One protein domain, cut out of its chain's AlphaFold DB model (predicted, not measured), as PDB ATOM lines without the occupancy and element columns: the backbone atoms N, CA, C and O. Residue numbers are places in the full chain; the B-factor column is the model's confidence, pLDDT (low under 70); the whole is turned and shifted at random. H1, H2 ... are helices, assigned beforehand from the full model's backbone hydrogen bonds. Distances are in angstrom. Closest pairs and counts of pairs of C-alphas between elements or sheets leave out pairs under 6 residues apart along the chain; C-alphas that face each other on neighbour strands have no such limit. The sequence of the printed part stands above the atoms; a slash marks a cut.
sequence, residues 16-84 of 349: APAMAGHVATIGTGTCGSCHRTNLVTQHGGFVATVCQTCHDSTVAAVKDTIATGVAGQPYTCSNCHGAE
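What this domain is: This is residues 16 to 84 of the 349 residues of the protein "Cytochrome c" of Geobacter metallireducens (strain ATCC 53774 / DSM 7210 / GS-15) (UniProt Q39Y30). The model is a small rounded body of short helices and loops, with the helix H4 along one side: H5 packs on H4 near Val 62, H3 makes a corner with it across the link of residues 56 to 59, and H1 only just meets its other end at Val 70. H2 touches no helix, and a long loop of residues 21 to 38 joins H1 to it, while residues 44 to 49 stick out. The printed part has 69 residues with five named helices, H1 to H5 in order along the chain, and no named strand. The class is all helix, though under half of the residues, 32 of 69, are in named elements. The whole is compact, with a radius of gyration of the C-alphas of 11.2 A and spans of 27 by 25 by 22 A.

How they stand to each other: H4, residues 60 to 70, is the hub and touches three other helices. It touches H5, residues 78 to 81, with the closest C-alphas, those of Val 62 and Cys 80, 4.8 A apart. H4 and H3, residues 48 to 55, only just touch, with 3 pairs of C-alphas within 8 A, and touch only at the corner by their link; the closest C-alphas are those of Cys 54 and Val 62, 7.1 A apart. Their lines stand at a steep tilt of 67 degrees, only just short of about perpendicular, and they run opposite ways. H4 and H1, residues 16 to 20, only just touch, with 3 pairs of C-alphas within 8 A; the closest C-alphas, those of Ala 20 and Val 70, are 7.0 A apart. H2, residues 39 to 42, is apart from H4 and H5, and only just apart from H3, with a closest distance between C-alphas of 8.3 A. In H1 and H4 every O i to N i+4 pair is within hydrogen-bond range, in H3 it is 3 of 4, and H2 and H5 are too short for such a pair.

Where its parts are: H4 is the longest helix, 15.3 A from C-alpha 60 at (-29.483, -29.486, -0.764) to C-alpha 70 at (-38.980, -41.240, -3.345). H3 measures 10.8 A, H1 6.3 A, H2 5.1 A and H5 4.9 A from first to last C-alpha. H1 begins at C-alpha 16, (-40.591, -50.626, -9.872), and H5 ends at C-alpha 81, (-36.475, -24.237, -8.976).

The domain as a whole: The two C-alphas farthest apart are those of Ala 16 and Ala 83, 32.1 A. The printed part has no cut. The link from H1 to H2, 18 residues, is long; those from H2 to H3 and from H3 to H4 are tight, and that from H4 to H5 is short. The mean pLDDT of the printed part is 71.9, and it is under 70 at residues 16 to 30, 33, 36 to 37 and 44 to 50.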
ATOM      1  N   ALA A  16     -39.242 -50.959 -10.336       45.38
ATOM      2  CA  ALA A  16     -40.591 -50.626  -9.872       45.38
ATOM      3  C   ALA A  16     -40.639 -49.796  -8.559       45.38
ATOM      4  O   ALA A  16     -41.395 -48.823  -8.524       45.38
ATOM      5  N   PRO A  17     -39.822 -50.070  -7.517       49.69
ATOM      6  CA  PRO A  17     -39.786 -49.251  -6.299       49.69
ATOM      7  C   PRO A  17     -39.146 -47.874  -6.524       49.69
ATOM      8  O   PRO A  17     -39.627 -46.879  -5.994       49.69
ATOM      9  N   ALA A  18     -38.096 -47.796  -7.351       51.25
ATOM     10  CA  ALA A  18     -37.421 -46.536  -7.677       51.25
ATOM     11  C   ALA A  18     -38.317 -45.586  -8.497       51.25
ATOM     12  O   ALA A  18     -38.214 -44.363  -8.389       51.25
ATOM     13  N   MET A  19     -39.234 -46.138  -9.297       56.41
ATOM     14  CA  MET A  19     -40.194 -45.356 -10.078       56.41
ATOM     15  C   MET A  19     -41.427 -44.920  -9.277       56.41
ATOM     16  O   MET A  19     -42.028 -43.915  -9.646       56.41
ATOM     17  N   ALA A  20     -41.782 -45.603  -8.179       55.94
ATOM     18  CA  ALA A  20     -42.967 -45.298  -7.367       55.94
ATOM     19  C   ALA A  20     -42.967 -43.858  -6.815       55.94
ATOM     20  O   ALA A  20     -43.992 -43.180  -6.841       55.94
ATOM     21  N   GLY A  21     -41.805 -43.346  -6.405       56.28
ATOM     22  CA  GLY A  21     -41.690 -41.963  -5.937       56.28
ATOM     23  C   GLY A  21     -41.718 -40.896  -7.032       56.28
ATOM     24  O   GLY A  21     -42.020 -39.735  -6.780       56.28
ATOM     25  N   HIS A  22     -41.460 -41.295  -8.277       65.94
ATOM     26  CA  HIS A  22     -41.492 -40.410  -9.440       65.94
ATOM     27  C   HIS A  22     -42.879 -40.312 -10.085       65.94
ATOM     28  O   HIS A  22     -43.097 -39.416 -10.899       65.94
ATOM     29  N   VAL A  23     -43.801 -41.223  -9.740       56.84
ATOM     30  CA  VAL A  23     -45.209 -41.227 -10.183       56.84
ATOM     31  C   VAL A  23     -46.173 -40.599  -9.173       56.84
ATOM     32  O   VAL A  23     -47.338 -40.395  -9.519       56.84
ATOM     33  N   ALA A  24     -45.708 -40.246  -7.966       55.00
ATOM     34  CA  ALA A  24     -46.504 -39.489  -7.003       55.00
ATOM     35  C   ALA A  24     -46.986 -38.169  -7.634       55.00
ATOM     36  O   ALA A  24     -46.222 -37.426  -8.257       55.00
ATOM     37  N   THR A  25     -48.286 -37.899  -7.527       52.19
ATOM     38  CA  THR A  25     -48.917 -36.737  -8.154       52.19
ATOM     39  C   THR A  25     -48.798 -35.498  -7.256       52.19
ATOM     40  O   THR A  25     -49.456 -35.392  -6.230       52.19
ATOM     41  N   ILE A  26     -48.018 -34.535  -7.766       57.50
ATOM     42  CA  ILE A  26     -48.177 -33.069  -7.680       57.50
ATOM     43  C   ILE A  26     -47.676 -32.361  -6.408       57.50
ATOM     44  O   ILE A  26     -48.388 -32.196  -5.422       57.50
ATOM     45  N   GLY A  27     -46.481 -31.774  -6.530       55.94
ATOM     46  CA  GLY A  27     -46.324 -30.324  -6.733       55.94
ATOM     47  C   GLY A  27     -47.261 -29.398  -5.949       55.94
ATOM     48  O   GLY A  27     -48.077 -28.726  -6.567       55.94
ATOM     49  N   THR A  28     -47.167 -29.303  -4.628       52.78
ATOM     50  CA  THR A  28     -47.939 -28.307  -3.868       52.78
ATOM     51  C   THR A  28     -47.521 -26.871  -4.247       52.78
ATOM     52  O   THR A  28     -46.395 -26.620  -4.685       52.78
ATOM     53  N   GLY A  29     -48.452 -25.913  -4.148       63.84
ATOM     54  CA  GLY A  29     -48.239 -24.508  -4.529       63.84
ATOM     55  C   GLY A  29     -48.891 -24.100  -5.860       63.84
ATOM     56  O   GLY A  29     -49.730 -24.808  -6.414       63.84
ATOM     57  N   THR A  30     -48.531 -22.920  -6.373       65.44
ATOM     58  CA  THR A  30     -49.199 -22.286  -7.530       65.44
ATOM     59  C   THR A  30     -49.027 -23.060  -8.843       65.44
ATOM     60  O   THR A  30     -49.939 -23.056  -9.670       65.44
ATOM     61  N   CYS A  31     -47.906 -23.766  -9.028       73.94
ATOM     62  CA  CYS A  31     -47.625 -24.552 -10.236       73.94
ATOM     63  C   CYS A  31     -48.474 -25.835 -10.324       73.94
ATOM     64  O   CYS A  31     -48.894 -26.222 -11.418       73.94
ATOM     65  N   GLY A  32     -48.773 -26.472  -9.185       71.44
ATOM     66  CA  GLY A  32     -49.529 -27.728  -9.120       71.44
ATOM     67  C   GLY A  32     -50.957 -27.634  -9.640       71.44
ATOM     68  O   GLY A  32     -51.509 -28.618 -10.127       71.44
ATOM     69  N   SER A  33     -51.537 -26.432  -9.619       69.69
ATOM     70  CA  SER A  33     -52.876 -26.169 -10.153       69.69
ATOM     71  C   SER A  33     -53.008 -26.541 -11.632       69.69
ATOM     72  O   SER A  33     -54.079 -27.005 -12.030       69.69
ATOM     73  N   CYS A  34     -51.930 -26.388 -12.414       73.31
ATOM     74  CA  CYS A  34     -51.892 -26.633 -13.862       73.31
ATOM     75  C   CYS A  34     -50.990 -27.817 -14.245       73.31
ATOM     76  O   CYS A  34     -51.223 -28.481 -15.254       73.31
ATOM     77  N   HIS A  35     -49.972 -28.111 -13.437       75.44
ATOM     78  CA  HIS A  35     -49.028 -29.198 -13.671       75.44
ATOM     79  C   HIS A  35     -49.413 -30.430 -12.851       75.44
ATOM     80  O   HIS A  35     -48.786 -30.759 -11.846       75.44
ATOM     81  N   ARG A  36     -50.485 -31.103 -13.294       66.88
ATOM     82  CA  ARG A  36     -51.100 -32.225 -12.566       66.88
ATOM     83  C   ARG A  36     -50.531 -33.610 -12.889       66.88
ATOM     84  O   ARG A  36     -51.029 -34.623 -12.411       66.88
ATOM     85  N   THR A  37     -49.519 -33.671 -13.744       65.81
ATOM     86  CA  THR A  37     -48.858 -34.922 -14.125       65.81
ATOM     87  C   THR A  37     -47.670 -35.205 -13.213       65.81
ATOM     88  O   THR A  37     -47.233 -34.340 -12.458       65.81
ATOM     89  N   ASN A  38     -47.136 -36.422 -13.250       70.50
ATOM     90  CA  ASN A  38     -45.953 -36.766 -12.465       70.50
ATOM     91  C   ASN A  38     -44.680 -36.043 -12.965       70.50
ATOM     92  O   ASN A  38     -44.630 -35.595 -14.116       70.50
ATOM     93  N   LEU A  39     -43.651 -35.940 -12.110       71.44
ATOM     94  CA  LEU A  39     -42.418 -35.178 -12.386       71.44
ATOM     95  C   LEU A  39     -41.744 -35.587 -13.701       71.44
ATOM     96  O   LEU A  39     -41.293 -34.725 -14.457       71.44
ATOM     97  N   VAL A  40     -41.706 -36.894 -13.970       72.81
ATOM     98  CA  VAL A  40     -41.077 -37.480 -15.162       72.81
ATOM     99  C   VAL A  40     -41.787 -37.001 -16.419       72.81
ATOM    100  O   VAL A  40     -41.152 -36.528 -17.352       72.81
ATOM    101  N   THR A  41     -43.117 -37.040 -16.425       72.25
ATOM    102  CA  THR A  41     -43.923 -36.559 -17.553       72.25
ATOM    103  C   THR A  41     -43.733 -35.059 -17.764       72.25
ATOM    104  O   THR A  41     -43.643 -34.608 -18.904       72.25
ATOM    105  N   GLN A  42     -43.656 -34.280 -16.679       72.44
ATOM    106  CA  GLN A  42     -43.479 -32.827 -16.761       72.44
ATOM    107  C   GLN A  42     -42.137 -32.420 -17.374       72.44
ATOM    108  O   GLN A  42     -42.089 -31.443 -18.115       72.44
ATOM    109  N   HIS A  43     -41.071 -33.179 -17.117       74.50
ATOM    110  CA  HIS A  43     -39.730 -32.876 -17.619       74.50
ATOM    111  C   HIS A  43     -39.378 -33.623 -18.916       74.50
ATOM    112  O   HIS A  43     -38.209 -33.814 -19.229       74.50
ATOM    113  N   GLY A  44     -40.377 -34.023 -19.708       65.38
ATOM    114  CA  GLY A  44     -40.148 -34.599 -21.039       65.38
ATOM    115  C   GLY A  44     -39.981 -36.120 -21.069       65.38
ATOM    116  O   GLY A  44     -39.595 -36.669 -22.097       65.38
ATOM    117  N   GLY A  45     -40.320 -36.818 -19.987       64.69
ATOM    118  CA  GLY A  45     -40.276 -38.276 -19.899       64.69
ATOM    119  C   GLY A  45     -38.916 -38.813 -19.448       64.69
ATOM    120  O   GLY A  45     -38.121 -38.115 -18.828       64.69
ATOM    121  N   PHE A  46     -38.644 -40.081 -19.760       60.16
ATOM    122  CA  PHE A  46     -37.419 -40.797 -19.368       60.16
ATOM    123  C   PHE A  46     -36.211 -40.470 -20.259       60.16
ATOM    124  O   PHE A  46     -35.435 -41.353 -20.628       60.16
ATOM    125  N   VAL A  47     -36.045 -39.207 -20.648       60.12
ATOM    126  CA  VAL A  47     -34.842 -38.799 -21.376       60.12
ATOM    127  C   VAL A  47     -33.693 -38.764 -20.370       60.12
ATOM    128  O   VAL A  47     -33.750 -38.019 -19.393       60.12
ATOM    129  N   ALA A  48     -32.659 -39.583 -20.580       55.19
ATOM    130  CA  ALA A  48     -31.586 -39.805 -19.601       55.19
ATOM    131  C   ALA A  48     -30.918 -38.507 -19.097       55.19
ATOM    132  O   ALA A  48     -30.545 -38.410 -17.929       55.19
ATOM    133  N   THR A  49     -30.833 -37.480 -19.947       61.16
ATOM    134  CA  THR A  49     -30.270 -36.161 -19.616       61.16
ATOM    135  C   THR A  49     -31.052 -35.413 -18.530       61.16
ATOM    136  O   THR A  49     -30.470 -34.659 -17.751       61.16
ATOM    137  N   VAL A  50     -32.360 -35.641 -18.428       69.06
ATOM    138  CA  VAL A  50     -33.242 -34.965 -17.466       69.06
ATOM    139  C   VAL A  50     -33.102 -35.567 -16.070       69.06
ATOM    140  O   VAL A  50     -32.983 -34.831 -15.091       69.06
ATOM    141  N   CYS A  51     -33.056 -36.901 -15.974       74.69
ATOM    142  CA  CYS A  51     -32.825 -37.598 -14.708       74.69
ATOM    143  C   CYS A  51     -31.466 -37.201 -14.118       74.69
ATOM    144  O   CYS A  51     -31.383 -36.818 -12.950       74.69
ATOM    145  N   GLN A  52     -30.420 -37.221 -14.949       80.44
ATOM    146  CA  GLN A  52     -29.055 -36.919 -14.527       80.44
ATOM    147  C   GLN A  52     -28.920 -35.495 -13.969       80.44
ATOM    148  O   GLN A  52     -28.308 -35.300 -12.927       80.44
ATOM    149  N   THR A  53     -29.584 -34.515 -14.589       81.06
ATOM    150  CA  THR A  53     -29.576 -33.114 -14.128       81.06
ATOM    151  C   THR A  53     -30.026 -32.972 -12.668       81.06
ATOM    152  O   THR A  53     -29.470 -32.174 -11.916       81.06
ATOM    153  N   CYS A  54     -31.029 -33.747 -12.250       78.56
ATOM    154  CA  CYS A  54     -31.530 -33.700 -10.877       78.56
ATOM    155  C   CYS A  54     -30.662 -34.533  -9.928       78.56
ATOM    156  O   CYS A  54     -30.345 -34.075  -8.832       78.56
ATOM    157  N   HIS A  55     -30.267 -35.737 -10.348       83.25
ATOM    158  CA  HIS A  55     -29.502 -36.660  -9.509       83.25
ATOM    159  C   HIS A  55     -28.042 -36.231  -9.290       83.25
ATOM    160  O   HIS A  55     -27.477 -36.573  -8.252       83.25
ATOM    161  N   ASP A  56     -27.478 -35.416 -10.184       89.62
ATOM    162  CA  ASP A  56     -26.146 -34.813 -10.023       89.62
ATOM    163  C   ASP A  56     -26.181 -33.455  -9.309       89.62
ATOM    164  O   ASP A  56     -25.135 -32.862  -9.031       89.62
ATOM    165  N   SER A  57     -27.373 -32.936  -8.993       87.62
ATOM    166  CA  SER A  57     -27.499 -31.647  -8.320       87.62
ATOM    167  C   SER A  57     -26.830 -31.683  -6.949       87.62
ATOM    168  O   SER A  57     -27.116 -32.527  -6.098       87.62
ATOM    169  N   THR A  58     -25.963 -30.709  -6.688       91.88
ATOM    170  CA  THR A  58     -25.342 -30.525  -5.373       91.88
ATOM    171  C   THR A  58     -26.207 -29.697  -4.421       91.88
ATOM    172  O   THR A  58     -25.925 -29.675  -3.222       91.88
ATOM    173  N   VAL A  59     -27.289 -29.087  -4.921       90.62
ATOM    174  CA  VAL A  59     -28.200 -28.225  -4.158       90.62
ATOM    175  C   VAL A  59     -28.992 -29.056  -3.147       90.62
ATOM    176  O   VAL A  59     -29.753 -29.944  -3.530       90.62
ATOM    177  N   ALA A  60     -28.844 -28.744  -1.856       90.06
ATOM    178  CA  ALA A  60     -29.483 -29.486  -0.764       90.06
ATOM    179  C   ALA A  60     -31.006 -29.610  -0.944       90.06
ATOM    180  O   ALA A  60     -31.531 -30.717  -0.937       90.06
ATOM    181  N   ALA A  61     -31.691 -28.505  -1.258       87.31
ATOM    182  CA  ALA A  61     -33.141 -28.494  -1.458       87.31
ATOM    183  C   ALA A  61     -33.620 -29.440  -2.581       87.31
ATOM    184  O   ALA A  61     -34.681 -30.056  -2.460       87.31
ATOM    185  N   VAL A  62     -32.827 -29.610  -3.648       87.44
ATOM    186  CA  VAL A  62     -33.126 -30.563  -4.730       87.44
ATOM    187  C   VAL A  62     -32.986 -31.999  -4.220       87.44
ATOM    188  O   VAL A  62     -33.888 -32.807  -4.428       87.44
ATOM    189  N   LYS A  63     -31.903 -32.312  -3.498       88.69
ATOM    190  CA  LYS A  63     -31.671 -33.649  -2.922       88.69
ATOM    191  C   LYS A  63     -32.756 -34.037  -1.918       88.69
ATOM    192  O   LYS A  63     -33.303 -35.135  -2.007       88.69
ATOM    193  N   ASP A  64     -33.111 -33.121  -1.023       87.56
ATOM    194  CA  ASP A  64     -34.152 -33.329  -0.009       87.56
ATOM    195  C   ASP A  64     -35.522 -33.551  -0.662       87.56
ATOM    196  O   ASP A  64     -36.322 -34.386  -0.229       87.56
ATOM    197  N   THR A  65     -35.779 -32.852  -1.768       84.00
ATOM    198  CA  THR A  65     -37.009 -33.015  -2.550       84.00
ATOM    199  C   THR A  65     -37.067 -34.352  -3.271       84.00
ATOM    200  O   THR A  65     -38.120 -34.988  -3.272       84.00
ATOM    201  N   ILE A  66     -35.949 -34.814  -3.838       82.44
ATOM    202  CA  ILE A  66     -35.854 -36.153  -4.433       82.44
ATOM    203  C   ILE A  66     -36.142 -37.213  -3.365       82.44
ATOM    204  O   ILE A  66     -36.960 -38.099  -3.602       82.44
ATOM    205  N   ALA A  67     -35.545 -37.099  -2.175       83.81
ATOM    206  CA  ALA A  67     -35.803 -38.024  -1.071       83.81
ATOM    207  C   ALA A  67     -37.283 -38.017  -0.638       83.81
ATOM    208  O   ALA A  67     -37.878 -39.079  -0.452       83.81
ATOM    209  N   THR A  68     -37.895 -36.831  -0.555       80.12
ATOM    210  CA  THR A  68     -39.327 -36.650  -0.255       80.12
ATOM    211  C   THR A  68     -40.210 -37.347  -1.297       80.12
ATOM    212  O   THR A  68     -41.087 -38.133  -0.939       80.12
ATOM    213  N   GLY A  69     -39.940 -37.121  -2.588       76.62
ATOM    214  CA  GLY A  69     -40.661 -37.763  -3.687       76.62
ATOM    215  C   GLY A  69     -40.501 -39.285  -3.679       76.62
ATOM    216  O   GLY A  69     -41.497 -40.000  -3.750       76.62
ATOM    217  N   VAL A  70     -39.276 -39.797  -3.494       77.88
ATOM    218  CA  VAL A  70     -38.980 -41.240  -3.345       77.88
ATOM    219  C   VAL A  70     -39.782 -41.876  -2.205       77.88
ATOM    220  O   VAL A  70     -40.276 -42.991  -2.362       77.88
ATOM    221  N   ALA A  71     -39.983 -41.157  -1.098       79.69
ATOM    222  CA  ALA A  71     -40.803 -41.599   0.031       79.69
ATOM    223  C   ALA A  71     -42.327 -41.538  -0.226       79.69
ATOM    224  O   ALA A  71     -43.116 -41.784   0.688       79.69
ATOM    225  N   GLY A  72     -42.756 -41.191  -1.445       74.62
ATOM    226  CA  GLY A  72     -44.164 -41.055  -1.821       74.62
ATOM    227  C   GLY A  72     -44.839 -39.810  -1.244       74.62
ATOM    228  O   GLY A  72     -46.065 -39.714  -1.274       74.62
ATOM    229  N   GLN A  73     -44.062 -38.870  -0.704       76.81
ATOM    230  CA  GLN A  73     -44.581 -37.632  -0.134       76.81
ATOM    231  C   GLN A  73     -44.701 -36.543  -1.210       76.81
ATOM    232  O   GLN A  73     -43.906 -36.504  -2.157       76.81
ATOM    233  N   PRO A  74     -45.683 -35.632  -1.084       73.94
ATOM    234  CA  PRO A  74     -45.812 -34.509  -1.998       73.94
ATOM    235  C   PRO A  74     -44.614 -33.563  -1.868       73.94
ATOM    236  O   PRO A  74     -44.082 -33.335  -0.783       73.94
ATOM    237  N   TYR A  75     -44.219 -32.964  -2.984       74.81
ATOM    238  CA  TYR A  75     -43.144 -31.976  -3.070       74.81
ATOM    239  C   TYR A  75     -43.665 -30.673  -3.682       74.81
ATOM    240  O   TYR A  75     -44.719 -30.681  -4.307       74.81
ATOM    241  N   THR A  76     -42.940 -29.556  -3.557       75.94
ATOM    242  CA  THR A  76     -43.250 -28.320  -4.305       75.94
ATOM    243  C   THR A  76     -42.244 -28.127  -5.436       75.94
ATOM    244  O   THR A  76     -41.063 -28.449  -5.295       75.94
ATOM    245  N   CYS A  77     -42.675 -27.540  -6.554       76.06
ATOM    246  CA  CYS A  77     -41.765 -27.182  -7.649       76.06
ATOM    247  C   CYS A  77     -40.691 -26.175  -7.193       76.06
ATOM    248  O   CYS A  77     -39.556 -26.208  -7.669       76.06
ATOM    249  N   SER A  78     -41.040 -25.299  -6.246       77.38
ATOM    250  CA  SER A  78     -40.142 -24.284  -5.692       77.38
ATOM    251  C   SER A  78     -38.975 -24.862  -4.901       77.38
ATOM    252  O   SER A  78     -37.940 -24.209  -4.811       77.38
ATOM    253  N   ASN A  79     -39.085 -26.086  -4.379       79.88
ATOM    254  CA  ASN A  79     -37.950 -26.708  -3.705       79.88
ATOM    255  C   ASN A  79     -36.784 -26.996  -4.671       79.88
ATOM    256  O   ASN A  79     -35.631 -27.001  -4.249       79.88
ATOM    257  N   CYS A  80     -37.074 -27.218  -5.959       79.31
ATOM    258  CA  CYS A  80     -36.053 -27.491  -6.973       79.31
ATOM    259  C   CYS A  80     -35.697 -26.265  -7.819       79.31
ATOM    260  O   CYS A  80     -34.551 -26.122  -8.233       79.31
ATOM    261  N   HIS A  81     -36.665 -25.388  -8.086       77.38
ATOM    262  CA  HIS A  81     -36.475 -24.237  -8.976       77.38
ATOM    263  C   HIS A  81     -36.360 -22.894  -8.243       77.38
ATOM    264  O   HIS A  81     -36.136 -21.871  -8.881       77.38
ATOM    265  N   GLY A  82     -36.497 -22.870  -6.916       77.38
ATOM    266  CA  GLY A  82     -36.599 -21.626  -6.158       77.38
ATOM    267  C   GLY A  82     -37.915 -20.885  -6.421       77.38
ATOM    268  O   GLY A  82     -38.899 -21.452  -6.907       77.38
ATOM    269  N   ALA A  83     -37.948 -19.599  -6.072       73.06
ATOM    270  CA  ALA A  83     -39.105 -18.734  -6.288       73.06
ATOM    271  C   ALA A  83     -39.172 -18.271  -7.754       73.06
ATOM    272  O   ALA A  83     -38.739 -17.175  -8.100       73.06
ATOM    273  N   GLU A  84     -39.713 -19.121  -8.623       73.25
ATOM    274  CA  GLU A  84     -39.969 -18.785 -10.024       73.25
ATOM    275  C   GLU A  84     -41.351 -18.156 -10.195       73.25
ATOM    276  O   GLU A  84     -42.322 -18.528  -9.530       73.25
TER     277      GLU A  84